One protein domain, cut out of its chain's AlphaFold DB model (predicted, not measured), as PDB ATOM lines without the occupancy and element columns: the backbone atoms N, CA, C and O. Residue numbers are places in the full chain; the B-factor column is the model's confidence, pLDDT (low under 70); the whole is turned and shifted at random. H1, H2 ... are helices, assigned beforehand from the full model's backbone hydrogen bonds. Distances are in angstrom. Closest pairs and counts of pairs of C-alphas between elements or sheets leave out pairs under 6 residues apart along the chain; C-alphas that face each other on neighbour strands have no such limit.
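This is residues 4 to 53 of the 55 residues of an uncharacterized protein of Rhizobium meliloti (UniProt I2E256). Three helices stand side by side round a triangle, a small bundle in which the chain runs along H1, back along H2 and forward again along H3. The long H2 runs along the longest axis, with the shorter H1 and H3 beside it, and the bundle is loosely packed, with few close pairs of C-alphas between its helices. The printed part has 50 residues with three named helices, in the order H1, H2, H3, and no named strand; the class is all helix. The whole is compact, with a radius of gyration of the C-alphas of 10.3 A, and its C-alphas span 27 by 19 by 17 A along their three main axes.

H2, residues 20 to 37, is the longest helix. H1, residues 4 to 14, only just touches H2, with 3 pairs of C-alphas within 8 A, and the closest C-alphas are those of Ile 12 and Lys 26, 7.1 A apart. H2 touches H1 with residues 26 to 30 alone. H1 and H2 run opposite ways at a shallow tilt of 26 degrees and form a helical hairpin. H3, residues 43 to 51, is close to H2 but not clearly touching it; their closest C-alphas are those of Leu 27 and Val 49, 7.7 A apart. H2 and H3 also run opposite ways at a shallow tilt of 26 degrees. H1 and H3 touch, with the C-alphas of Val 13 and Glu 45 closest at 6.2 A. They run the same way at a shallow tilt of 33 degrees, only just short of steep. The centres are 12.5 A apart for H1 and H2, 13.0 A for H1 and H3, and 13.2 A for H2 and H3. In H1, H2 and H3 every pair of O i and N i+4 is within hydrogen-bond range.

H2 has 18 residues, from Asp 20 at C-alpha (-37.339, -18.677, 11.205) to Thr 37, and measures 25.8 A from first to last C-alpha. H1 has 11 residues, begins at Glu 4 with C-alpha (-16.404, 0.178, 12.403) and measures 15.3 A. H3 has 9 residues, ends at Leu 51 with C-alpha (-31.341, -16.371, 22.719) and measures 12.5 A.

The two C-alphas farthest apart are those of Arg 18 and Arg 38, at 28.4 A. The links from H1 to H2 and from H2 to H3 are both tight, with 5 residues each. The printed part, residues 4 to 53, has no cut. The mean pLDDT of the printed part of this predicted model is 78.4, and residues 52 to 53 are under 70.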
ATOM      1  N   GLU A   4     -15.364   0.449  13.403       77.06
ATOM      2  CA  GLU A   4     -16.404   0.178  12.403       77.06
ATOM      3  C   GLU A   4     -16.714  -1.315  12.273       77.06
ATOM      4  O   GLU A   4     -17.884  -1.680  12.166       77.06
ATOM      5  N   GLU A   5     -15.700  -2.182  12.341       73.44
ATOM      6  CA  GLU A   5     -15.904  -3.632  12.344       73.44
ATOM      7  C   GLU A   5     -16.699  -4.080  13.571       73.44
ATOM      8  O   GLU A   5     -17.616  -4.885  13.425       73.44
ATOM      9  N   GLU A   6     -16.405  -3.537  14.759       77.69
ATOM     10  CA  GLU A   6     -17.182  -3.830  15.972       77.69
ATOM     11  C   GLU A   6     -18.625  -3.316  15.866       77.69
ATOM     12  O   GLU A   6     -19.557  -4.037  16.219       77.69
ATOM     13  N   ALA A   7     -18.842  -2.113  15.327       80.56
ATOM     14  CA  ALA A   7     -20.182  -1.549  15.159       80.56
ATOM     15  C   ALA A   7     -21.032  -2.319  14.131       80.56
ATOM     16  O   ALA A   7     -22.226  -2.550  14.349       80.56
ATOM     17  N   ALA A   8     -20.431  -2.739  13.014       77.19
ATOM     18  CA  ALA A   8     -21.097  -3.576  12.018       77.19
ATOM     19  C   ALA A   8     -21.497  -4.927  12.620       77.19
ATOM     20  O   ALA A   8     -22.604  -5.415  12.396       77.19
ATOM     21  N   ARG A   9     -20.611  -5.493  13.439       75.25
ATOM     22  CA  ARG A   9     -20.831  -6.753  14.135       75.25
ATOM     23  C   ARG A   9     -21.970  -6.668  15.149       75.25
ATOM     24  O   ARG A   9     -22.885  -7.484  15.083       75.25
ATOM     25  N   LEU A  10     -21.976  -5.640  15.997       80.38
ATOM     26  CA  LEU A  10     -23.049  -5.363  16.959       80.38
ATOM     27  C   LEU A  10     -24.420  -5.264  16.285       80.38
ATOM     28  O   LEU A  10     -25.367  -5.901  16.736       80.38
ATOM     29  N   ARG A  11     -24.523  -4.580  15.138       80.75
ATOM     30  CA  ARG A  11     -25.785  -4.496  14.378       80.75
ATOM     31  C   ARG A  11     -26.313  -5.854  13.923       80.75
ATOM     32  O   ARG A  11     -27.524  -6.053  13.878       80.75
ATOM     33  N   ILE A  12     -25.426  -6.785  13.574       75.56
ATOM     34  CA  ILE A  12     -25.814  -8.147  13.185       75.56
ATOM     35  C   ILE A  12     -26.233  -8.941  14.425       75.56
ATOM     36  O   ILE A  12     -27.212  -9.681  14.357       75.56
ATOM     37  N   VAL A  13     -25.535  -8.775  15.557       76.62
ATOM     38  CA  VAL A  13     -25.857  -9.435  16.837       76.62
ATOM     39  C   VAL A  13     -27.229  -8.992  17.345       76.62
ATOM     40  O   VAL A  13     -28.059  -9.838  17.675       76.62
ATOM     41  N   GLU A  14     -27.493  -7.689  17.353       80.12
ATOM     42  CA  GLU A  14     -28.723  -7.091  17.886       80.12
ATOM     43  C   GLU A  14     -29.932  -7.249  16.958       80.12
ATOM     44  O   GLU A  14     -31.071  -7.068  17.388       80.12
ATOM     45  N   HIS A  15     -29.724  -7.604  15.687       79.81
ATOM     46  CA  HIS A  15     -30.826  -7.808  14.755       79.81
ATOM     47  C   HIS A  15     -31.778  -8.895  15.272       79.81
ATOM     48  O   HIS A  15     -31.391 -10.060  15.369       79.81
ATOM     49  N   GLN A  16     -33.025  -8.537  15.584       80.75
ATOM     50  CA  GLN A  16     -34.055  -9.503  15.965       80.75
ATOM     51  C   GLN A  16     -34.799 -10.012  14.722       80.75
ATOM     52  O   GLN A  16     -35.561  -9.260  14.101       80.75
ATOM     53  N   PRO A  17     -34.582 -11.275  14.326       78.38
ATOM     54  CA  PRO A  17     -35.294 -11.868  13.207       78.38
ATOM     55  C   PRO A  17     -36.777 -12.049  13.549       78.38
ATOM     56  O   PRO A  17     -37.131 -12.503  14.629       78.38
ATOM     57  N   ARG A  18     -37.660 -11.702  12.607       83.94
ATOM     58  CA  ARG A  18     -39.123 -11.794  12.790       83.94
ATOM     59  C   ARG A  18     -39.712 -13.161  12.430       83.94
ATOM     60  O   ARG A  18     -40.912 -13.362  12.577       83.94
ATOM     61  N   ASN A  19     -38.910 -14.050  11.850       81.12
ATOM     62  CA  ASN A  19     -39.322 -15.380  11.410       81.12
ATOM     63  C   ASN A  19     -38.112 -16.319  11.316       81.12
ATOM     64  O   ASN A  19     -36.978 -15.861  11.160       81.12
ATOM     65  N   ASP A  20     -38.363 -17.627  11.310       80.69
ATOM     66  CA  ASP A  20     -37.339 -18.677  11.205       80.69
ATOM     67  C   ASP A  20     -36.370 -18.484  10.040       80.69
ATOM     68  O   ASP A  20     -35.178 -18.784  10.141       80.69
ATOM     69  N   ARG A  21     -36.869 -17.987   8.904       82.19
ATOM     70  CA  ARG A  21     -36.033 -17.731   7.728       82.19
ATOM     71  C   ARG A  21     -35.015 -16.627   8.011       82.19
ATOM     72  O   ARG A  21     -33.849 -16.777   7.648       82.19
ATOM     73  N   ALA A  22     -35.436 -15.545   8.660       80.50
ATOM     74  CA  ALA A  22     -34.565 -14.461   9.090       80.50
ATOM     75  C   ALA A  22     -33.596 -14.926  10.189       80.50
ATOM     76  O   ALA A  22     -32.430 -14.538  10.155       80.50
ATOM     77  N   SER A  23     -34.025 -15.815  11.093       78.69
ATOM     78  CA  SER A  23     -33.153 -16.401  12.123       78.69
ATOM     79  C   SER A  23     -32.033 -17.234  11.504       78.69
ATOM     80  O   SER A  23     -30.859 -17.036  11.815       78.69
ATOM     81  N   LYS A  24     -32.366 -18.093  10.534       82.81
ATOM     82  CA  LYS A  24     -31.380 -18.881   9.778       82.81
ATOM     83  C   LYS A  24     -30.420 -17.992   8.984       82.81
ATOM     84  O   LYS A  24     -29.221 -18.244   8.983       82.81
ATOM     85  N   LEU A  25     -30.919 -16.928   8.353       83.19
ATOM     86  CA  LEU A  25     -30.080 -15.952   7.644       83.19
ATOM     87  C   LEU A  25     -29.108 -15.226   8.583       83.19
ATOM     88  O   LEU A  25     -27.936 -15.078   8.235       83.19
ATOM     89  N   LYS A  26     -29.564 -14.823   9.776       82.25
ATOM     90  CA  LYS A  26     -28.717 -14.206  10.807       82.25
ATOM     91  C   LYS A  26     -27.578 -15.143  11.219       82.25
ATOM     92  O   LYS A  26     -26.426 -14.718  11.240       82.25
ATOM     93  N   LEU A  27     -27.875 -16.420  11.470       82.69
ATOM     94  CA  LEU A  27     -26.862 -17.430  11.801       82.69
ATOM     95  C   LEU A  27     -25.846 -17.629  10.668       82.69
ATOM     96  O   LEU A  27     -24.642 -17.636  10.922       82.69
ATOM     97  N   THR A  28     -26.305 -17.723   9.418       86.19
ATOM     98  CA  THR A  28     -25.419 -17.843   8.247       86.19
ATOM     99  C   THR A  28     -24.487 -16.641   8.118       86.19
ATOM    100  O   THR A  28     -23.294 -16.811   7.871       86.19
ATOM    101  N   TYR A  29     -25.009 -15.428   8.318       82.75
ATOM    102  CA  TYR A  29     -24.201 -14.212   8.246       82.75
ATOM    103  C   TYR A  29     -23.153 -14.167   9.366       82.75
ATOM    104  O   TYR A  29     -21.996 -13.834   9.116       82.75
ATOM    105  N   MET A  30     -23.528 -14.575  10.583       82.38
ATOM    106  CA  MET A  30     -22.596 -14.685  11.708       82.38
ATOM    107  C   MET A  30     -21.482 -15.692  11.447       82.38
ATOM    108  O   MET A  30     -20.313 -15.378  11.661       82.38
ATOM    109  N   ALA A  31     -21.823 -16.877  10.940       84.38
ATOM    110  CA  ALA A  31     -20.832 -17.880  10.575       84.38
ATOM    111  C   ALA A  31     -19.865 -17.336   9.511       84.38
ATOM    112  O   ALA A  31     -18.651 -17.404   9.693       84.38
ATOM    113  N   ALA A  32     -20.388 -16.724   8.441       84.56
ATOM    114  CA  ALA A  32     -19.576 -16.129   7.380       84.56
ATOM    115  C   ALA A  32     -18.635 -15.032   7.908       84.56
ATOM    116  O   ALA A  32     -17.454 -15.021   7.560       84.56
ATOM    117  N   TYR A  33     -19.127 -14.155   8.789       80.06
ATOM    118  CA  TYR A  33     -18.319 -13.120   9.433       80.06
ATOM    119  C   TYR A  33     -17.173 -13.718  10.261       80.06
ATOM    120  O   TYR A  33     -16.026 -13.282  10.140       80.06
ATOM    121  N   LEU A  34     -17.449 -14.739  11.078       81.88
ATOM    122  CA  LEU A  34     -16.435 -15.388  11.915       81.88
ATOM    123  C   LEU A  34     -15.377 -16.109  11.077       81.88
ATOM    124  O   LEU A  34     -14.186 -15.979  11.356       81.88
ATOM    125  N   PHE A  35     -15.788 -16.800  10.011       81.75
ATOM    126  CA  PHE A  35     -14.854 -17.442   9.084       81.75
ATOM    127  C   PHE A  35     -13.969 -16.425   8.357       81.75
ATOM    128  O   PHE A  35     -12.753 -16.613   8.295       81.75
ATOM    129  N   ALA A  36     -14.553 -15.339   7.843       80.31
ATOM    130  CA  ALA A  36     -13.820 -14.314   7.103       80.31
ATOM    131  C   ALA A  36     -12.822 -13.549   7.987       80.31
ATOM    132  O   ALA A  36     -11.718 -13.232   7.549       80.31
ATOM    133  N   THR A  37     -13.190 -13.279   9.241       79.38
ATOM    134  CA  THR A  37     -12.357 -12.510  10.179       79.38
ATOM    135  C   THR A  37     -11.412 -13.377  11.012       79.38
ATOM    136  O   THR A  37     -10.559 -12.833  11.712       79.38
ATOM    137  N   ARG A  38     -11.567 -14.713  10.980       79.75
ATOM    138  CA  ARG A  38     -10.966 -15.658  11.949       79.75
ATOM    139  C   ARG A  38     -11.186 -15.228  13.409       79.75
ATOM    140  O   ARG A  38     -10.390 -15.548  14.289       79.75
ATOM    141  N   GLY A  39     -12.241 -14.452  13.646       74.62
ATOM    142  CA  GLY A  39     -12.582 -13.896  14.944       74.62
ATOM    143  C   GLY A  39     -13.427 -14.861  15.767       74.62
ATOM    144  O   GLY A  39     -14.018 -15.804  15.246       74.62
ATOM    145  N   ALA A  40     -13.525 -14.587  17.065       77.31
ATOM    146  CA  ALA A  40     -14.429 -15.275  17.981       77.31
ATOM    147  C   ALA A  40     -15.491 -14.301  18.501       77.31
ATOM    148  O   ALA A  40     -15.208 -13.111  18.683       77.31
ATOM    149  N   LEU A  41     -16.723 -14.777  18.713       73.88
ATOM    150  CA  LEU A  41     -17.765 -14.019  19.423       73.88
ATOM    151  C   LEU A  41     -17.329 -13.772  20.869       73.88
ATOM    152  O   LEU A  41     -16.801 -14.671  21.523       73.88
ATOM    153  N   LYS A  42     -17.542 -12.547  21.354       79.06
ATOM    154  CA  LYS A  42     -17.456 -12.230  22.785       79.06
ATOM    155  C   LYS A  42     -18.617 -12.928  23.512       79.06
ATOM    156  O   LYS A  42     -19.627 -13.259  22.892       79.06
ATOM    157  N   GLY A  43     -18.484 -13.140  24.824       76.38
ATOM    158  CA  GLY A  43     -19.487 -13.863  25.623       76.38
ATOM    159  C   GLY A  43     -20.910 -13.312  25.466       76.38
ATOM    160  O   GLY A  43     -21.838 -14.075  25.207       76.38
ATOM    161  N   ASP A  44     -21.060 -11.988  25.498       77.50
ATOM    162  CA  ASP A  44     -22.360 -11.311  25.371       77.50
ATOM    163  C   ASP A  44     -22.969 -11.450  23.962       77.50
ATOM    164  O   ASP A  44     -24.186 -11.571  23.793       77.50
ATOM    165  N   GLU A  45     -22.118 -11.488  22.930       73.69
ATOM    166  CA  GLU A  45     -22.542 -11.709  21.545       73.69
ATOM    167  C   GLU A  45     -23.022 -13.151  21.353       73.69
ATOM    168  O   GLU A  45     -24.039 -13.386  20.701       73.69
ATOM    169  N   MET A  46     -22.322 -14.115  21.962       79.12
ATOM    170  CA  MET A  46     -22.721 -15.521  21.944       79.12
ATOM    171  C   MET A  46     -24.062 -15.724  22.653       79.12
ATOM    172  O   MET A  46     -24.939 -16.388  22.108       79.12
ATOM    173  N   ALA A  47     -24.268 -15.086  23.809       77.94
ATOM    174  CA  ALA A  47     -25.540 -15.138  24.529       77.94
ATOM    175  C   ALA A  47     -26.707 -14.607  23.675       77.94
ATOM    176  O   ALA A  47     -27.757 -15.241  23.595       77.94
ATOM    177  N   SER A  48     -26.501 -13.499  22.957       74.31
ATOM    178  CA  SER A  48     -27.512 -12.933  22.049       74.31
ATOM    179  C   SER A  48     -27.821 -13.830  20.845       74.31
ATOM    180  O   SER A  48     -28.952 -13.853  20.360       74.31
ATOM    181  N   VAL A  49     -26.830 -14.576  20.345       71.56
ATOM    182  CA  VAL A  49     -27.041 -15.576  19.287       71.56
ATOM    183  C   VAL A  49     -27.826 -16.776  19.818       71.56
ATOM    184  O   VAL A  49     -28.736 -17.234  19.132       71.56
ATOM    185  N   MET A  50     -27.525 -17.254  21.030       74.62
ATOM    186  CA  MET A  50     -28.235 -18.388  21.637       74.62
ATOM    187  C   MET A  50     -29.690 -18.051  21.982       74.62
ATOM    188  O   MET A  50     -30.569 -18.854  21.695       74.62
ATOM    189  N   LEU A  51     -29.969 -16.839  22.474       71.75
ATOM    190  CA  LEU A  51     -31.341 -16.371  22.719       71.75
ATOM    191  C   LEU A  51     -32.200 -16.308  21.448       71.75
ATOM    192  O   LEU A  51     -33.412 -16.458  21.518       71.75
ATOM    193  N   ALA A  52     -31.589 -16.074  20.286       62.44
ATOM    194  CA  ALA A  52     -32.295 -16.045  19.004       62.44
ATOM    195  C   ALA A  52     -32.461 -17.438  18.364       62.44
ATOM    196  O   ALA A  52     -33.077 -17.544  17.302       62.44
ATOM    197  N   ALA A  53     -31.853 -18.471  18.956       59.31
ATOM    198  CA  ALA A  53     -31.869 -19.847  18.471       59.31
ATOM    199  C   ALA A  53     -32.765 -20.776  19.309       59.31
ATOM    200  O   ALA A  53     -32.999 -21.904  18.875       59.31
TER     201      ALA A  53